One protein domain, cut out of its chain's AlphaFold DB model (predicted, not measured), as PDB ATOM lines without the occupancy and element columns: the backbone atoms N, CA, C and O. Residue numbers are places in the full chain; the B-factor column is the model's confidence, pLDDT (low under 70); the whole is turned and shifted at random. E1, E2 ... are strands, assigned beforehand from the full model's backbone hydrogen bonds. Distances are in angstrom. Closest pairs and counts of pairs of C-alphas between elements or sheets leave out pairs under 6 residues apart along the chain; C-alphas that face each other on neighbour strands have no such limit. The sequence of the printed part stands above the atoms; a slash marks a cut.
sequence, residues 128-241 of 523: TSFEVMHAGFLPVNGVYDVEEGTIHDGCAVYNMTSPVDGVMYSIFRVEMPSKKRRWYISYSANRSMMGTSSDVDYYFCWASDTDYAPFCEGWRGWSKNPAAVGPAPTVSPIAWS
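Overview. This is residues 128 to 241 of the 523 residues of the protein "Aste57867_17488 protein" of Aphanomyces stellatus (UniProt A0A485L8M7). One antiparallel sheet curls like part of a barrel and folds back on itself: E6, E5, E4 and E3 make one wall, E1 and E7 the facing one, and E2 is the hinge. The barrel is not closed, as its edge strands E6 and E7 stay apart. The printed part has 114 residues, with seven named strands, E1 to E7 in chain order, and no named helix; the class is all strand, with under half of the residues in named strands. It is compact, with a radius of gyration of the C-alphas of 12.6 A and spans of 33 by 31 by 27 A.

Along the chain. Find C-alpha 128 at (135.784, 140.177, 217.210), where E1, residues 128 to 133, begins its 16.7 A. E2, residues 142 to 152, runs 20.8 A and bends by 106 degrees at residue 149. Next come E3, residues 155 to 161, 19.9 A; E4, residues 168 to 175, 22.0 A; E5, residues 181 to 187, 18.4 A; and E6, residues 200 to 207, 19.1 A. E7, residues 234 to 241, runs 21.2 A to C-alpha 241 at (132.438, 144.903, 218.667).

Arrangement. Read the strongly twisted sheet as E6 E5 E4 E3 E2 E1 E7; E1 to E6 form a meander, each strand the antiparallel neighbour of the one before. Look for N 128 and O 239 of E1 and E7, 2.8 A apart, within hydrogen-bond range. E2 is staggered, pairing with E1 over residues 142 to 145 and with E3 over 145 to 152. In the hairpin E4 and E5, N 174 and O 182 are 2.8 A apart, within hydrogen-bond range.

Size, cuts and confidence. The printed part has no cut. The links E5 to E6 and E6 to E7 are long. Confidence is under 70 at residues 208 to 212, 215 to 217 and 237 to 241.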
ATOM      1  N   THR A 128     134.554 139.755 217.896       74.75
ATOM      2  CA  THR A 128     135.784 140.177 217.210       74.75
ATOM      3  C   THR A 128     136.912 139.190 217.395       74.75
ATOM      4  O   THR A 128     137.857 139.225 216.619       74.75
ATOM      5  N   SER A 129     136.818 138.322 218.399       76.56
ATOM      6  CA  SER A 129     137.851 137.337 218.675       76.56
ATOM      7  C   SER A 129     137.243 136.048 219.216       76.56
ATOM      8  O   SER A 129     136.285 136.083 219.998       76.56
ATOM      9  N   PHE A 130     137.833 134.920 218.832       83.31
ATOM     10  CA  PHE A 130     137.503 133.586 219.324       83.31
ATOM     11  C   PHE A 130     138.728 132.916 219.920       83.31
ATOM     12  O   PHE A 130     139.791 132.929 219.314       83.31
ATOM     13  N   GLU A 131     138.574 132.263 221.060       84.88
ATOM     14  CA  GLU A 131     139.585 131.356 221.584       84.88
ATOM     15  C   GLU A 131     139.271 129.927 221.144       84.88
ATOM     16  O   GLU A 131     138.182 129.406 221.398       84.88
ATOM     17  N   VAL A 132     140.230 129.296 220.473       88.00
ATOM     18  CA  VAL A 132     140.190 127.876 220.123       88.00
ATOM     19  C   VAL A 132     141.035 127.112 221.128       88.00
ATOM     20  O   VAL A 132     142.239 127.349 221.236       88.00
ATOM     21  N   MET A 133     140.411 126.174 221.834       80.50
ATOM     22  CA  MET A 133     141.064 125.345 222.846       80.50
ATOM     23  C   MET A 133     140.819 123.861 222.605       80.50
ATOM     24  O   MET A 133     139.849 123.467 221.962       80.50
ATOM     25  N   HIS A 134     141.689 123.034 223.186       84.06
ATOM     26  CA  HIS A 134     141.550 121.575 223.256       84.06
ATOM     27  C   HIS A 134     141.520 120.848 221.904       84.06
ATOM     28  O   HIS A 134     141.208 119.658 221.850       84.06
ATOM     29  N   ALA A 135     141.896 121.514 220.811       90.38
ATOM     30  CA  ALA A 135     142.132 120.835 219.549       90.38
ATOM     31  C   ALA A 135     143.281 119.835 219.720       90.38
ATOM     32  O   ALA A 135     144.369 120.208 220.168       90.38
ATOM     33  N   GLY A 136     143.067 118.585 219.306       86.62
ATOM     34  CA  GLY A 136     144.123 117.570 219.283       86.62
ATOM     35  C   GLY A 136     145.306 117.950 218.395       86.62
ATOM     36  O   GLY A 136     146.448 117.584 218.666       86.62
ATOM     37  N   PHE A 137     145.053 118.732 217.347       93.19
ATOM     38  CA  PHE A 137     146.088 119.385 216.571       93.19
ATOM     39  C   PHE A 137     146.492 120.692 217.254       93.19
ATOM     40  O   PHE A 137     145.895 121.742 217.033       93.19
ATOM     41  N   LEU A 138     147.528 120.617 218.089       88.06
ATOM     42  CA  LEU A 138     147.981 121.737 218.917       88.06
ATOM     43  C   LEU A 138     148.148 123.079 218.180       88.06
ATOM     44  O   LEU A 138     147.732 124.085 218.755       88.06
ATOM     45  N   PRO A 139     148.688 123.138 216.942       95.25
ATOM     46  CA  PRO A 139     148.939 124.416 216.283       95.25
ATOM     47  C   PRO A 139     147.706 125.268 215.993       95.25
ATOM     48  O   PRO A 139     147.874 126.463 215.790       95.25
ATOM     49  N   VAL A 140     146.490 124.708 215.982       94.69
ATOM     50  CA  VAL A 140     145.274 125.512 215.765       94.69
ATOM     51  C   VAL A 140     144.700 126.113 217.047       94.69
ATOM     52  O   VAL A 140     143.757 126.891 216.950       94.69
ATOM     53  N   ASN A 141     145.223 125.774 218.229       88.12
ATOM     54  CA  ASN A 141     144.773 126.391 219.476       88.12
ATOM     55  C   ASN A 141     145.345 127.808 219.609       88.12
ATOM     56  O   ASN A 141     146.513 128.043 219.298       88.12
ATOM     57  N   GLY A 142     144.530 128.741 220.092       83.00
ATOM     58  CA  GLY A 142     144.912 130.138 220.265       83.00
ATOM     59  C   GLY A 142     143.758 131.103 220.032       83.00
ATOM     60  O   GLY A 142     142.615 130.698 219.816       83.00
ATOM     61  N   VAL A 143     144.076 132.394 220.065       85.94
ATOM     62  CA  VAL A 143     143.110 133.473 219.846       85.94
ATOM     63  C   VAL A 143     143.078 133.854 218.371       85.94
ATOM     64  O   VAL A 143     144.095 134.219 217.788       85.94
ATOM     65  N   TYR A 144     141.897 133.746 217.777       93.19
ATOM     66  CA  TYR A 144     141.593 134.118 216.409       93.19
ATOM     67  C   TYR A 144     140.899 135.464 216.407       93.19
ATOM     68  O   TYR A 144     139.745 135.562 216.818       93.19
ATOM     69  N   ASP A 145     141.581 136.477 215.895       86.00
ATOM     70  CA  ASP A 145     141.035 137.819 215.765       86.00
ATOM     71  C   ASP A 145     140.391 138.012 214.399       86.00
ATOM     72  O   ASP A 145     140.815 137.438 213.390       86.00
ATOM     73  N   VAL A 146     139.351 138.835 214.366       87.00
ATOM     74  CA  VAL A 146     138.661 139.209 213.142       87.00
ATOM     75  C   VAL A 146     139.634 139.892 212.193       87.00
ATOM     76  O   VAL A 146     140.373 140.807 212.551       87.00
ATOM     77  N   GLU A 147     139.611 139.465 210.941       85.69
ATOM     78  CA  GLU A 147     140.312 140.166 209.889       85.69
ATOM     79  C   GLU A 147     139.434 141.271 209.324       85.69
ATOM     80  O   GLU A 147     138.489 141.029 208.564       85.69
ATOM     81  N   GLU A 148     139.773 142.507 209.676       76.50
ATOM     82  CA  GLU A 148     139.046 143.675 209.207       76.50
ATOM     83  C   GLU A 148     138.913 143.697 207.676       76.50
ATOM     84  O   GLU A 148     139.878 143.571 206.919       76.50
ATOM     85  N   GLY A 149     137.675 143.868 207.209       71.81
ATOM     86  CA  GLY A 149     137.352 143.983 205.788       71.81
ATOM     87  C   GLY A 149     137.360 142.668 205.000       71.81
ATOM     88  O   GLY A 149     137.036 142.695 203.809       71.81
ATOM     89  N   THR A 150     137.669 141.529 205.631       77.88
ATOM     90  CA  THR A 150     137.625 140.213 204.979       77.88
ATOM     91  C   THR A 150     136.343 139.474 205.340       77.88
ATOM     92  O   THR A 150     136.081 139.152 206.495       77.88
ATOM     93  N   ILE A 151     135.532 139.203 204.316       79.56
ATOM     94  CA  ILE A 151     134.246 138.517 204.440       79.56
ATOM     95  C   ILE A 151     134.254 137.293 203.528       79.56
ATOM     96  O   ILE A 151     134.545 137.407 202.333       79.56
ATOM     97  N   HIS A 152     133.879 136.140 204.074       81.25
ATOM     98  CA  HIS A 152     133.699 134.892 203.344       81.25
ATOM     99  C   HIS A 152     132.300 134.324 203.616       81.25
ATOM    100  O   HIS A 152     131.872 134.234 204.762       81.25
ATOM    101  N   ASP A 153     131.556 133.993 202.556       81.12
ATOM    102  CA  ASP A 153     130.145 133.572 202.643       81.12
ATOM    103  C   ASP A 153     129.253 134.540 203.460       81.12
ATOM    104  O   ASP A 153     128.346 134.124 204.171       81.12
ATOM    105  N   GLY A 154     129.521 135.849 203.405       72.75
ATOM    106  CA  GLY A 154     128.772 136.851 204.180       72.75
ATOM    107  C   GLY A 154     129.109 136.898 205.677       72.75
ATOM    108  O   GLY A 154     128.476 137.656 206.403       72.75
ATOM    109  N   CYS A 155     130.106 136.135 206.128       78.75
ATOM    110  CA  CYS A 155     130.598 136.116 207.502       78.75
ATOM    111  C   CYS A 155     132.026 136.650 207.604       78.75
ATOM    112  O   CYS A 155     132.806 136.558 206.655       78.75
ATOM    113  N   ALA A 156     132.374 137.175 208.776       84.25
ATOM    114  CA  ALA A 156     133.743 137.549 209.094       84.25
ATOM    115  C   ALA A 156     134.685 136.332 209.048       84.25
ATOM    116  O   ALA A 156     134.286 135.202 209.348       84.25
ATOM    117  N   VAL A 157     135.935 136.586 208.666       89.56
ATOM    118  CA  VAL A 157     137.034 135.618 208.751       89.56
ATOM    119  C   VAL A 157     137.879 135.966 209.966       89.56
ATOM    120  O   VAL A 157     138.204 137.134 210.168       89.56
ATOM    121  N   TYR A 158     138.251 134.961 210.749       92.25
ATOM    122  CA  TYR A 158     139.112 135.129 211.918       92.25
ATOM    123  C   TYR A 158     140.444 134.442 211.676       92.25
ATOM    124  O   TYR A 158     140.460 133.357 211.100       92.25
ATOM    125  N   ASN A 159     141.552 135.031 212.113       94.25
ATOM    126  CA  ASN A 159     142.883 134.469 211.911       94.25
ATOM    127  C   ASN A 159     143.672 134.413 213.206       94.25
ATOM    128  O   ASN A 159     143.604 135.316 214.033       94.25
ATOM    129  N   MET A 160     144.505 133.389 213.307       94.81
ATOM    130  CA  MET A 160     145.465 133.217 214.380       94.81
ATOM    131  C   MET A 160     146.790 132.786 213.763       94.81
ATOM    132  O   MET A 160     146.830 131.851 212.962       94.81
ATOM    133  N   THR A 161     147.874 133.490 214.088       93.69
ATOM    134  CA  THR A 161     149.223 133.023 213.739       93.69
ATOM    135  C   THR A 161     149.701 132.135 214.865       93.69
ATOM    136  O   THR A 161     149.928 132.617 215.973       93.69
ATOM    137  N   SER A 162     149.827 130.842 214.582       90.06
ATOM    138  CA  SER A 162     150.152 129.855 215.595       90.06
ATOM    139  C   SER A 162     151.496 130.158 216.234       90.06
ATOM    140  O   SER A 162     152.505 130.233 215.528       90.06
ATOM    141  N   PRO A 163     151.555 130.269 217.568       78.75
ATOM    142  CA  PRO A 163     152.829 130.390 218.258       78.75
ATOM    143  C   PRO A 163     153.639 129.085 218.189       78.75
ATOM    144  O   PRO A 163     154.824 129.089 218.511       78.75
ATOM    145  N   VAL A 164     153.017 127.969 217.782       83.56
ATOM    146  CA  VAL A 164     153.644 126.641 217.744       83.56
ATOM    147  C   VAL A 164     154.492 126.454 216.489       83.56
ATOM    148  O   VAL A 164     155.622 125.979 216.577       83.56
ATOM    149  N   ASP A 165     153.956 126.803 215.320       91.75
ATOM    150  CA  ASP A 165     154.605 126.561 214.024       91.75
ATOM    151  C   ASP A 165     154.743 127.824 213.153       91.75
ATOM    152  O   ASP A 165     155.309 127.759 212.059       91.75
ATOM    153  N   GLY A 166     154.267 128.981 213.627       89.56
ATOM    154  CA  GLY A 166     154.277 130.243 212.887       89.56
ATOM    155  C   GLY A 166     153.296 130.280 211.711       89.56
ATOM    156  O   GLY A 166     153.341 131.214 210.908       89.56
ATOM    157  N   VAL A 167     152.430 129.273 211.573       92.56
ATOM    158  CA  VAL A 167     151.465 129.173 210.479       92.56
ATOM    159  C   VAL A 167     150.193 129.929 210.841       92.56
ATOM    160  O   VAL A 167     149.692 129.854 211.960       92.56
ATOM    161  N   MET A 168     149.649 130.667 209.874       93.88
ATOM    162  CA  MET A 168     148.354 131.321 210.026       93.88
ATOM    163  C   MET A 168     147.224 130.331 209.747       93.88
ATOM    164  O   MET A 168     147.088 129.829 208.630       93.88
ATOM    165  N   TYR A 169     146.394 130.107 210.755       96.06
ATOM    166  CA  TYR A 169     145.153 129.355 210.655       96.06
ATOM    167  C   TYR A 169     143.971 130.322 210.622       96.06
ATOM    168  O   TYR A 169     144.029 131.412 211.196       96.06
ATOM    169  N   SER A 170     142.895 129.924 209.949       95.44
ATOM    170  CA  SER A 170     141.701 130.750 209.770       95.44
ATOM    171  C   SER A 170     140.435 130.019 210.208       95.44
ATOM    172  O   SER A 170     140.279 128.833 209.915       95.44
ATOM    173  N   ILE A 171     139.511 130.752 210.833       94.56
ATOM    174  CA  ILE A 171     138.117 130.349 211.025       94.56
ATOM    175  C   ILE A 171     137.252 131.085 210.008       94.56
ATOM    176  O   ILE A 171     137.234 132.316 209.976       94.56
ATOM    177  N   PHE A 172     136.518 130.345 209.184       92.56
ATOM    178  CA  PHE A 172     135.620 130.927 208.186       92.56
ATOM    179  C   PHE A 172     134.448 130.003 207.861       92.56
ATOM    180  O   PHE A 172     134.514 128.784 208.043       92.56
ATOM    181  N   ARG A 173     133.357 130.594 207.367       91.56
ATOM    182  CA  ARG A 173     132.155 129.873 206.938       91.56
ATOM    183  C   ARG A 173     132.190 129.608 205.440       91.56
ATOM    184  O   ARG A 173     132.592 130.472 204.670       91.56
ATOM    185  N   VAL A 174     131.727 128.440 205.010       89.62
ATOM    186  CA  VAL A 174     131.616 128.065 203.594       89.62
ATOM    187  C   VAL A 174     130.214 127.551 203.289       89.62
ATOM    188  O   VAL A 174     129.727 126.627 203.947       89.62
ATOM    189  N   GLU A 175     129.594 128.085 202.233       88.19
ATOM    190  CA  GLU A 175     128.416 127.491 201.597       88.19
ATOM    191  C   GLU A 175     128.855 126.374 200.640       88.19
ATOM    192  O   GLU A 175     129.526 126.597 199.632       88.19
ATOM    193  N   MET A 176     128.462 125.142 200.946       83.81
ATOM    194  CA  MET A 176     128.737 123.997 200.084       83.81
ATOM    195  C   MET A 176     127.815 123.998 198.851       83.81
ATOM    196  O   MET A 176     126.709 124.540 198.904       83.81
ATOM    197  N   PRO A 177     128.160 123.272 197.765       83.25
ATOM    198  CA  PRO A 177     127.277 123.118 196.598       83.25
ATOM    199  C   PRO A 177     125.871 122.593 196.928       83.25
ATOM    200  O   PRO A 177     124.921 122.845 196.194       83.25
ATOM    201  N   SER A 178     125.728 121.879 198.049       82.25
ATOM    202  CA  SER A 178     124.453 121.388 198.580       82.25
ATOM    203  C   SER A 178     123.593 122.457 199.266       82.25
ATOM    204  O   SER A 178     122.555 122.106 199.818       82.25
ATOM    205  N   LYS A 179     124.026 123.726 199.272       82.50
ATOM    206  CA  LYS A 179     123.440 124.865 200.005       82.50
ATOM    207  C   LYS A 179     123.515 124.790 201.529       82.50
ATOM    208  O   LYS A 179     123.107 125.726 202.199       82.50
ATOM    209  N   LYS A 180     124.085 123.720 202.086       84.06
ATOM    210  CA  LYS A 180     124.399 123.658 203.518       84.06
ATOM    211  C   LYS A 180     125.660 124.459 203.820       84.06
ATOM    212  O   LYS A 180     126.596 124.444 203.017       84.06
ATOM    213  N   ARG A 181     125.713 125.066 205.002       86.94
ATOM    214  CA  ARG A 181     126.859 125.848 205.467       86.94
ATOM    215  C   ARG A 181     127.639 125.114 206.549       86.94
ATOM    216  O   ARG A 181     127.098 124.271 207.272       86.94
ATOM    217  N   ARG A 182     128.936 125.395 206.621       91.25
ATOM    218  CA  ARG A 182     129.843 124.874 207.650       91.25
ATOM    219  C   ARG A 182     130.881 125.918 208.011       91.25
ATOM    220  O   ARG A 182     131.361 126.619 207.125       91.25
ATOM    221  N   TRP A 183     131.241 125.964 209.283       93.19
ATOM    222  CA  TRP A 183     132.451 126.638 209.736       93.19
ATOM    223  C   TRP A 183     133.625 125.679 209.662       93.19
ATOM    224  O   TRP A 183     133.461 124.479 209.900       93.19
ATOM    225  N   TYR A 184     134.792 126.218 209.345       95.06
ATOM    226  CA  TYR A 184     136.040 125.485 209.229       95.06
ATOM    227  C   TYR A 184     137.143 126.178 210.021       95.06
ATOM    228  O   TYR A 184     137.195 127.403 210.027       95.06
ATOM    229  N   ILE A 185     138.011 125.384 210.652       96.19
ATOM    230  CA  ILE A 185     139.356 125.780 211.075       96.19
ATOM    231  C   ILE A 185     140.311 125.165 210.060       96.19
ATOM    232  O   ILE A 185     140.455 123.935 210.014       96.19
ATOM    233  N   SER A 186     140.949 126.008 209.254       96.00
ATOM    234  CA  SER A 186     141.781 125.544 208.144       96.00
ATOM    235  C   SER A 186     143.055 126.357 207.995       96.00
ATOM    236  O   SER A 186     143.145 127.514 208.402       96.00
ATOM    237  N   TYR A 187     144.036 125.737 207.353       94.00
ATOM    238  CA  TYR A 187     145.178 126.423 206.774       94.00
ATOM    239  C   TYR A 187     144.950 126.623 205.274       94.00
ATOM    240  O   TYR A 187     144.681 125.666 204.544       94.00
ATOM    241  N   SER A 188     145.126 127.854 204.801       87.69
ATOM    242  CA  SER A 188     145.011 128.201 203.383       87.69
ATOM    243  C   SER A 188     146.299 128.860 202.902       87.69
ATOM    244  O   SER A 188     146.526 130.047 203.132       87.69
ATOM    245  N   ALA A 189     147.123 128.111 202.162       81.75
ATOM    246  CA  ALA A 189     148.366 128.635 201.580       81.75
ATOM    247  C   ALA A 189     148.121 129.825 200.632       81.75
ATOM    248  O   ALA A 189     148.956 130.721 200.513       81.75
ATOM    249  N   ASN A 190     146.965 129.844 199.958       82.62
ATOM    250  CA  ASN A 190     146.509 130.981 199.173       82.62
ATOM    251  C   ASN A 190     145.136 131.451 199.653       82.62
ATOM    252  O   ASN A 190     144.105 130.875 199.310       82.62
ATOM    253  N   ARG A 191     145.125 132.562 200.384       79.69
ATOM    254  CA  ARG A 191     143.919 133.126 201.002       79.69
ATOM    255  C   ARG A 191     142.908 133.658 199.982       79.69
ATOM    256  O   ARG A 191     141.731 133.774 200.298       79.69
ATOM    257  N   SER A 192     143.314 133.899 198.729       78.25
ATOM    258  CA  SER A 192     142.365 134.230 197.655       78.25
ATOM    259  C   SER A 192     141.547 133.023 197.175       78.25
ATOM    260  O   SER A 192     140.618 133.198 196.392       78.25
ATOM    261  N   MET A 193     141.940 131.809 197.571       80.12
ATOM    262  CA  MET A 193     141.272 130.540 197.264       80.12
ATOM    263  C   MET A 193     140.711 129.863 198.523       80.12
ATOM    264  O   MET A 193     140.439 128.666 198.497       80.12
ATOM    265  N   MET A 194     140.534 130.627 199.603       84.12
ATOM    266  CA  MET A 194     139.845 130.174 200.809       84.12
ATOM    267  C   MET A 194     138.426 129.686 200.463       84.12
ATOM    268  O   MET A 194     137.777 130.236 199.571       84.12
ATOM    269  N   GLY A 195     137.971 128.625 201.127       78.81
ATOM    270  CA  GLY A 195     136.718 127.928 200.838       78.81
ATOM    271  C   GLY A 195     136.786 126.932 199.678       78.81
ATOM    272  O   GLY A 195     135.739 126.519 199.173       78.81
ATOM    273  N   THR A 196     137.979 126.539 199.222       81.94
ATOM    274  CA  THR A 196     138.151 125.614 198.090       81.94
ATOM    275  C   THR A 196     138.943 124.369 198.478       81.94
ATOM    276  O   THR A 196     139.468 124.240 199.575       81.94
ATOM    277  N   SER A 197     139.074 123.412 197.556       79.19
ATOM    278  CA  SER A 197     139.827 122.177 197.811       79.19
ATOM    279  C   SER A 197     141.336 122.376 198.016       79.19
ATOM    280  O   SER A 197     142.038 121.384 198.193       79.19
ATOM    281  N   SER A 198     141.855 123.605 197.905       83.44
ATOM    282  CA  SER A 198     143.247 123.920 198.249       83.44
ATOM    283  C   SER A 198     143.473 124.103 199.745       83.44
ATOM    284  O   SER A 198     144.626 124.147 200.170       83.44
ATOM    285  N   ASP A 199     142.398 124.245 200.518       87.75
ATOM    286  CA  ASP A 199     142.478 124.415 201.959       87.75
ATOM    287  C   ASP A 199     142.822 123.089 202.638       87.75
ATOM    288  O   ASP A 199     142.389 122.007 202.231       87.75
ATOM    289  N   VAL A 200     143.624 123.180 203.693       93.06
ATOM    290  CA  VAL A 200     143.888 122.069 204.597       93.06
ATOM    291  C   VAL A 200     142.977 122.251 205.800       93.06
ATOM    292  O   VAL A 200     143.295 122.993 206.728       93.06
ATOM    293  N   ASP A 201     141.825 121.589 205.759       94.94
ATOM    294  CA  ASP A 201     140.838 121.647 206.836       94.94
ATOM    295  C   ASP A 201     141.248 120.737 207.997       94.94
ATOM    296  O   ASP A 201     141.600 119.570 207.792       94.94
ATOM    297  N   TYR A 202     141.178 121.251 209.223       95.94
ATOM    298  CA  TYR A 202     141.448 120.482 210.439       95.94
ATOM    299  C   TYR A 202     140.158 120.153 211.168       95.94
ATOM    300  O   TYR A 202     139.889 118.993 211.454       95.94
ATOM    301  N   TYR A 203     139.317 121.148 211.416       96.19
ATOM    302  CA  TYR A 203     138.064 120.943 212.130       96.19
ATOM    303  C   TYR A 203     136.926 121.655 211.423       96.19
ATOM    304  O   TYR A 203     137.136 122.655 210.740       96.19
ATOM    305  N   PHE A 204     135.714 121.132 211.579       94.44
ATOM    306  CA  PHE A 204     134.513 121.772 211.061       94.44
ATOM    307  C   PHE A 204     133.335 121.616 212.019       94.44
ATOM    308  O   PHE A 204     133.232 120.608 212.721       94.44
ATOM    309  N   CYS A 205     132.408 122.567 211.989       91.62
ATOM    310  CA  CYS A 205     131.091 122.434 212.605       91.62
ATOM    311  C   CYS A 205     130.000 122.869 211.616       91.62
ATOM    312  O   CYS A 205     130.258 123.530 210.605       91.62
ATOM    313  N   TRP A 206     128.771 122.410 211.839       82.50
ATOM    314  CA  TRP A 206     127.651 122.771 210.973       82.50
ATOM    315  C   TRP A 206     127.181 124.193 211.260       82.50
ATOM    316  O   TRP A 206     127.165 124.604 212.412       82.50
ATOM    317  N   ALA A 207     126.778 124.905 210.208       79.62
ATOM    318  CA  ALA A 207     126.165 126.222 210.301       79.62
ATOM    319  C   ALA A 207     124.779 126.200 209.642       79.62
ATOM    320  O   ALA A 207     124.579 125.568 208.597       79.62
ATOM    321  N   SER A 208     123.832 126.884 210.263       68.06
ATOM    322  CA  SER A 208     122.543 127.279 209.713       68.06
ATOM    323  C   SER A 208     122.668 128.576 208.908       68.06
ATOM    324  O   SER A 208     123.725 129.207 208.833       68.06
ATOM    325  N   ASP A 209     121.568 128.971 208.273       57.00
ATOM    326  CA  ASP A 209     121.517 130.138 207.391       57.00
ATOM    327  C   ASP A 209     121.615 131.467 208.156       57.00
ATOM    328  O   ASP A 209     121.965 132.490 207.568       57.00
ATOM    329  N   THR A 210     121.360 131.442 209.465       54.97
ATOM    330  CA  THR A 210     121.391 132.602 210.363       54.97
ATOM    331  C   THR A 210     122.653 132.665 211.225       54.97
ATOM    332  O   THR A 210     122.784 133.571 212.043       54.97
ATOM    333  N   ASP A 211     123.597 131.730 211.056       61.97
ATOM    334  CA  ASP A 211     124.777 131.646 211.922       61.97
ATOM    335  C   ASP A 211     125.924 132.493 211.399       61.97
ATOM    336  O   ASP A 211     126.696 132.100 210.521       61.97
ATOM    337  N   TYR A 212     126.022 133.677 211.976       67.06
ATOM    338  CA  TYR A 212     126.986 134.712 211.635       67.06
ATOM    339  C   TYR A 212     128.331 134.573 212.368       67.06
ATOM    340  O   TYR A 212     129.315 135.203 211.983       67.06
ATOM    341  N   ALA A 213     128.396 133.679 213.356       70.56
ATOM    342  CA  ALA A 213     129.576 133.351 214.145       70.56
ATOM    343  C   ALA A 213     129.756 131.823 214.270       70.56
ATOM    344  O   ALA A 213     128.767 131.088 214.172       70.56
ATOM    345  N   PRO A 214     130.991 131.333 214.481       75.12
ATOM    346  CA  PRO A 214     131.235 129.931 214.795       75.12
ATOM    347  C   PRO A 214     130.586 129.536 216.130       75.12
ATOM    348  O   PRO A 214     130.549 130.317 217.080       75.12
ATOM    349  N   PHE A 215     130.081 128.305 216.202       67.88
ATOM    350  CA  PHE A 215     129.528 127.741 217.434       67.88
ATOM    351  C   PHE A 215     130.621 127.329 218.417       67.88
ATOM    352  O   PHE A 215     131.671 126.843 218.000       67.88
ATOM    353  N   CYS A 216     130.318 127.408 219.714       60.50
ATOM    354  CA  CYS A 216     131.198 126.901 220.768       60.50
ATOM    355  C   CYS A 216     131.410 125.386 220.694       60.50
ATOM    356  O   CYS A 216     132.500 124.896 220.990       60.50
ATOM    357  N   GLU A 217     130.383 124.652 220.260       62.16
ATOM    358  CA  GLU A 217     130.326 123.192 220.304       62.16
ATOM    359  C   GLU A 217     130.001 122.572 218.935       62.16
ATOM    360  O   GLU A 217     129.717 123.254 217.950       62.16
ATOM    361  N   GLY A 218     130.049 121.237 218.857       76.25
ATOM    362  CA  GLY A 218     129.695 120.486 217.648       76.25
ATOM    363  C   GLY A 218     130.806 120.396 216.596       76.25
ATOM    364  O   GLY A 218     130.566 119.872 215.500       76.25
ATOM    365  N   TRP A 219     132.011 120.863 216.931       90.69
ATOM    366  CA  TRP A 219     133.210 120.703 216.116       90.69
ATOM    367  C   TRP A 219     133.609 119.238 215.975       90.69
ATOM    368  O   TRP A 219     133.434 118.414 216.873       90.69
ATOM    369  N   ARG A 220     134.132 118.894 214.800       92.06
ATOM    370  CA  ARG A 220     134.569 117.542 214.452       92.06
ATOM    371  C   ARG A 220     135.865 117.610 213.667       92.06
ATOM    372  O   ARG A 220     136.019 118.482 212.814       92.06
ATOM    373  N   GLY A 221     136.762 116.660 213.924       92.56
ATOM    374  CA  GLY A 221     137.962 116.469 213.114       92.56
ATOM    375  C   GLY A 221     137.598 116.179 211.658       92.56
ATOM    376  O   GLY A 221     136.667 115.420 211.361       92.56
ATOM    377  N   TRP A 222     138.315 116.805 210.734       93.19
ATOM    378  CA  TRP A 222     138.137 116.579 209.313       93.19
ATOM    379  C   TRP A 222     138.752 115.242 208.915       93.19
ATOM    380  O   TRP A 222     139.966 115.083 208.863       93.19
ATOM    381  N   SER A 223     137.907 114.272 208.572       88.06
ATOM    382  CA  SER A 223     138.327 112.881 208.343       88.06
ATOM    383  C   SER A 223     139.330 112.678 207.203       88.06
ATOM    384  O   SER A 223     139.947 111.619 207.117       88.06
ATOM    385  N   LYS A 224     139.493 113.663 206.312       89.06
ATOM    386  CA  LYS A 224     140.477 113.609 205.221       89.06
ATOM    387  C   LYS A 224     141.852 114.136 205.624       89.06
ATOM    388  O   LYS A 224     142.798 113.939 204.865       89.06
ATOM    389  N   ASN A 225     141.962 114.801 206.769       90.56
ATOM    390  CA  ASN A 225     143.220 115.310 207.284       90.56
ATOM    391  C   ASN A 225     143.677 114.431 208.461       90.56
ATOM    392  O   ASN A 225     143.073 114.489 209.529       90.56
ATOM    393  N   PRO A 226     144.742 113.625 208.314       89.38
ATOM    394  CA  PRO A 226     145.220 112.767 209.396       89.38
ATOM    395  C   PRO A 226     145.758 113.560 210.596       89.38
ATOM    396  O   PRO A 226     145.853 113.003 211.684       89.38
ATOM    397  N   ALA A 227     146.096 114.843 210.415       89.50
ATOM    398  CA  ALA A 227     146.508 115.718 211.506       89.50
ATOM    399  C   ALA A 227     145.325 116.217 212.350       89.50
ATOM    400  O   ALA A 227     145.548 116.669 213.465       89.50
ATOM    401  N   ALA A 228     144.082 116.108 211.861       88.12
ATOM    402  CA  ALA A 228     142.858 116.468 212.580       88.12
ATOM    403  C   ALA A 228     142.488 115.434 213.659       88.12
ATOM    404  O   ALA A 228     141.406 114.839 213.648       88.12
ATOM    405  N   VAL A 229     143.426 115.182 214.567       84.19
ATOM    406  CA  VAL A 229     143.275 114.227 215.661       84.19
ATOM    407  C   VAL A 229     142.368 114.791 216.755       84.19
ATOM    408  O   VAL A 229     142.186 116.005 216.876       84.19
ATOM    409  N   GLY A 230     141.761 113.897 217.537       78.88
ATOM    410  CA  GLY A 230     141.000 114.285 218.724       78.88
ATOM    411  C   GLY A 230     141.911 114.861 219.824       78.88
ATOM    412  O   GLY A 230     143.097 114.528 219.836       78.88
ATOM    413  N   PRO A 231     141.377 115.690 220.740       86.06
ATOM    414  CA  PRO A 231     139.963 116.050 220.866       86.06
ATOM    415  C   PRO A 231     139.495 117.049 219.797       86.06
ATOM    416  O   PRO A 231     140.295 117.670 219.095       86.06
ATOM    417  N   ALA A 232     138.176 117.164 219.637       86.62
ATOM    418  CA  ALA A 232     137.605 118.264 218.868       86.62
ATOM    419  C   ALA A 232     137.765 119.578 219.655       86.62
ATOM    420  O   ALA A 232     137.666 119.547 220.880       86.62
ATOM    421  N   PRO A 233     137.986 120.713 218.973       88.94
ATOM    422  CA  PRO A 233     138.172 121.990 219.640       88.94
ATOM    423  C   PRO A 233     136.887 122.516 220.278       88.94
ATOM    424  O   PRO A 233     135.783 122.275 219.784       88.94
ATOM    425  N   THR A 234     137.067 123.333 221.308       79.69
ATOM    426  CA  THR A 234     136.079 124.303 221.791       79.69
ATOM    427  C   THR A 234     136.407 125.666 221.188       79.69
ATOM    428  O   THR A 234     137.578 126.036 221.146       79.69
ATOM    429  N   VAL A 235     135.399 126.400 220.707       81.06
ATOM    430  CA  VAL A 235     135.593 127.703 220.038       81.06
ATOM    431  C   VAL A 235     134.735 128.781 220.693       81.06
ATOM    432  O   VAL A 235     133.585 128.984 220.320       81.06
ATOM    433  N   SER A 236     135.285 129.486 221.673       71.69
ATOM    434  CA  SER A 236     134.517 130.418 222.505       71.69
ATOM    435  C   SER A 236     134.733 131.868 222.073       71.69
ATOM    436  O   SER A 236     135.877 132.266 221.860       71.69
ATOM    437  N   PRO A 237     133.681 132.696 221.951       67.31
ATOM    438  CA  PRO A 237     133.856 134.125 221.721       67.31
ATOM    439  C   PRO A 237     134.465 134.781 222.965       67.31
ATOM    440  O   PRO A 237     133.964 134.579 224.070       67.31
ATOM    441  N   ILE A 238     135.509 135.593 222.790       56.16
ATOM    442  CA  ILE A 238     136.195 136.274 223.907       56.16
ATOM    443  C   ILE A 238     136.180 137.806 223.805       56.16
ATOM    444  O   ILE A 238     136.510 138.486 224.770       56.16
ATOM    445  N   ALA A 239     135.774 138.363 222.661       54.12
ATOM    446  CA  ALA A 239     135.624 139.805 222.463       54.12
ATOM    447  C   ALA A 239     134.494 140.100 221.467       54.12
ATOM    448  O   ALA A 239     134.219 139.277 220.596       54.12
ATOM    449  N   TRP A 240     133.844 141.261 221.587       50.50
ATOM    450  CA  TRP A 240     132.701 141.681 220.763       50.50
ATOM    451  C   TRP A 240     132.854 143.150 220.357       50.50
ATOM    452  O   TRP A 240     133.277 143.968 221.173       50.50
ATOM    453  N   SER A 241     132.470 143.506 219.129       42.06
ATOM    454  CA  SER A 241     132.438 144.903 218.667       42.06
ATOM    455  C   SER A 241     131.159 145.195 217.895       42.06
ATOM    456  O   SER A 241     130.588 144.314 217.257       42.06
TER     457      SER A 241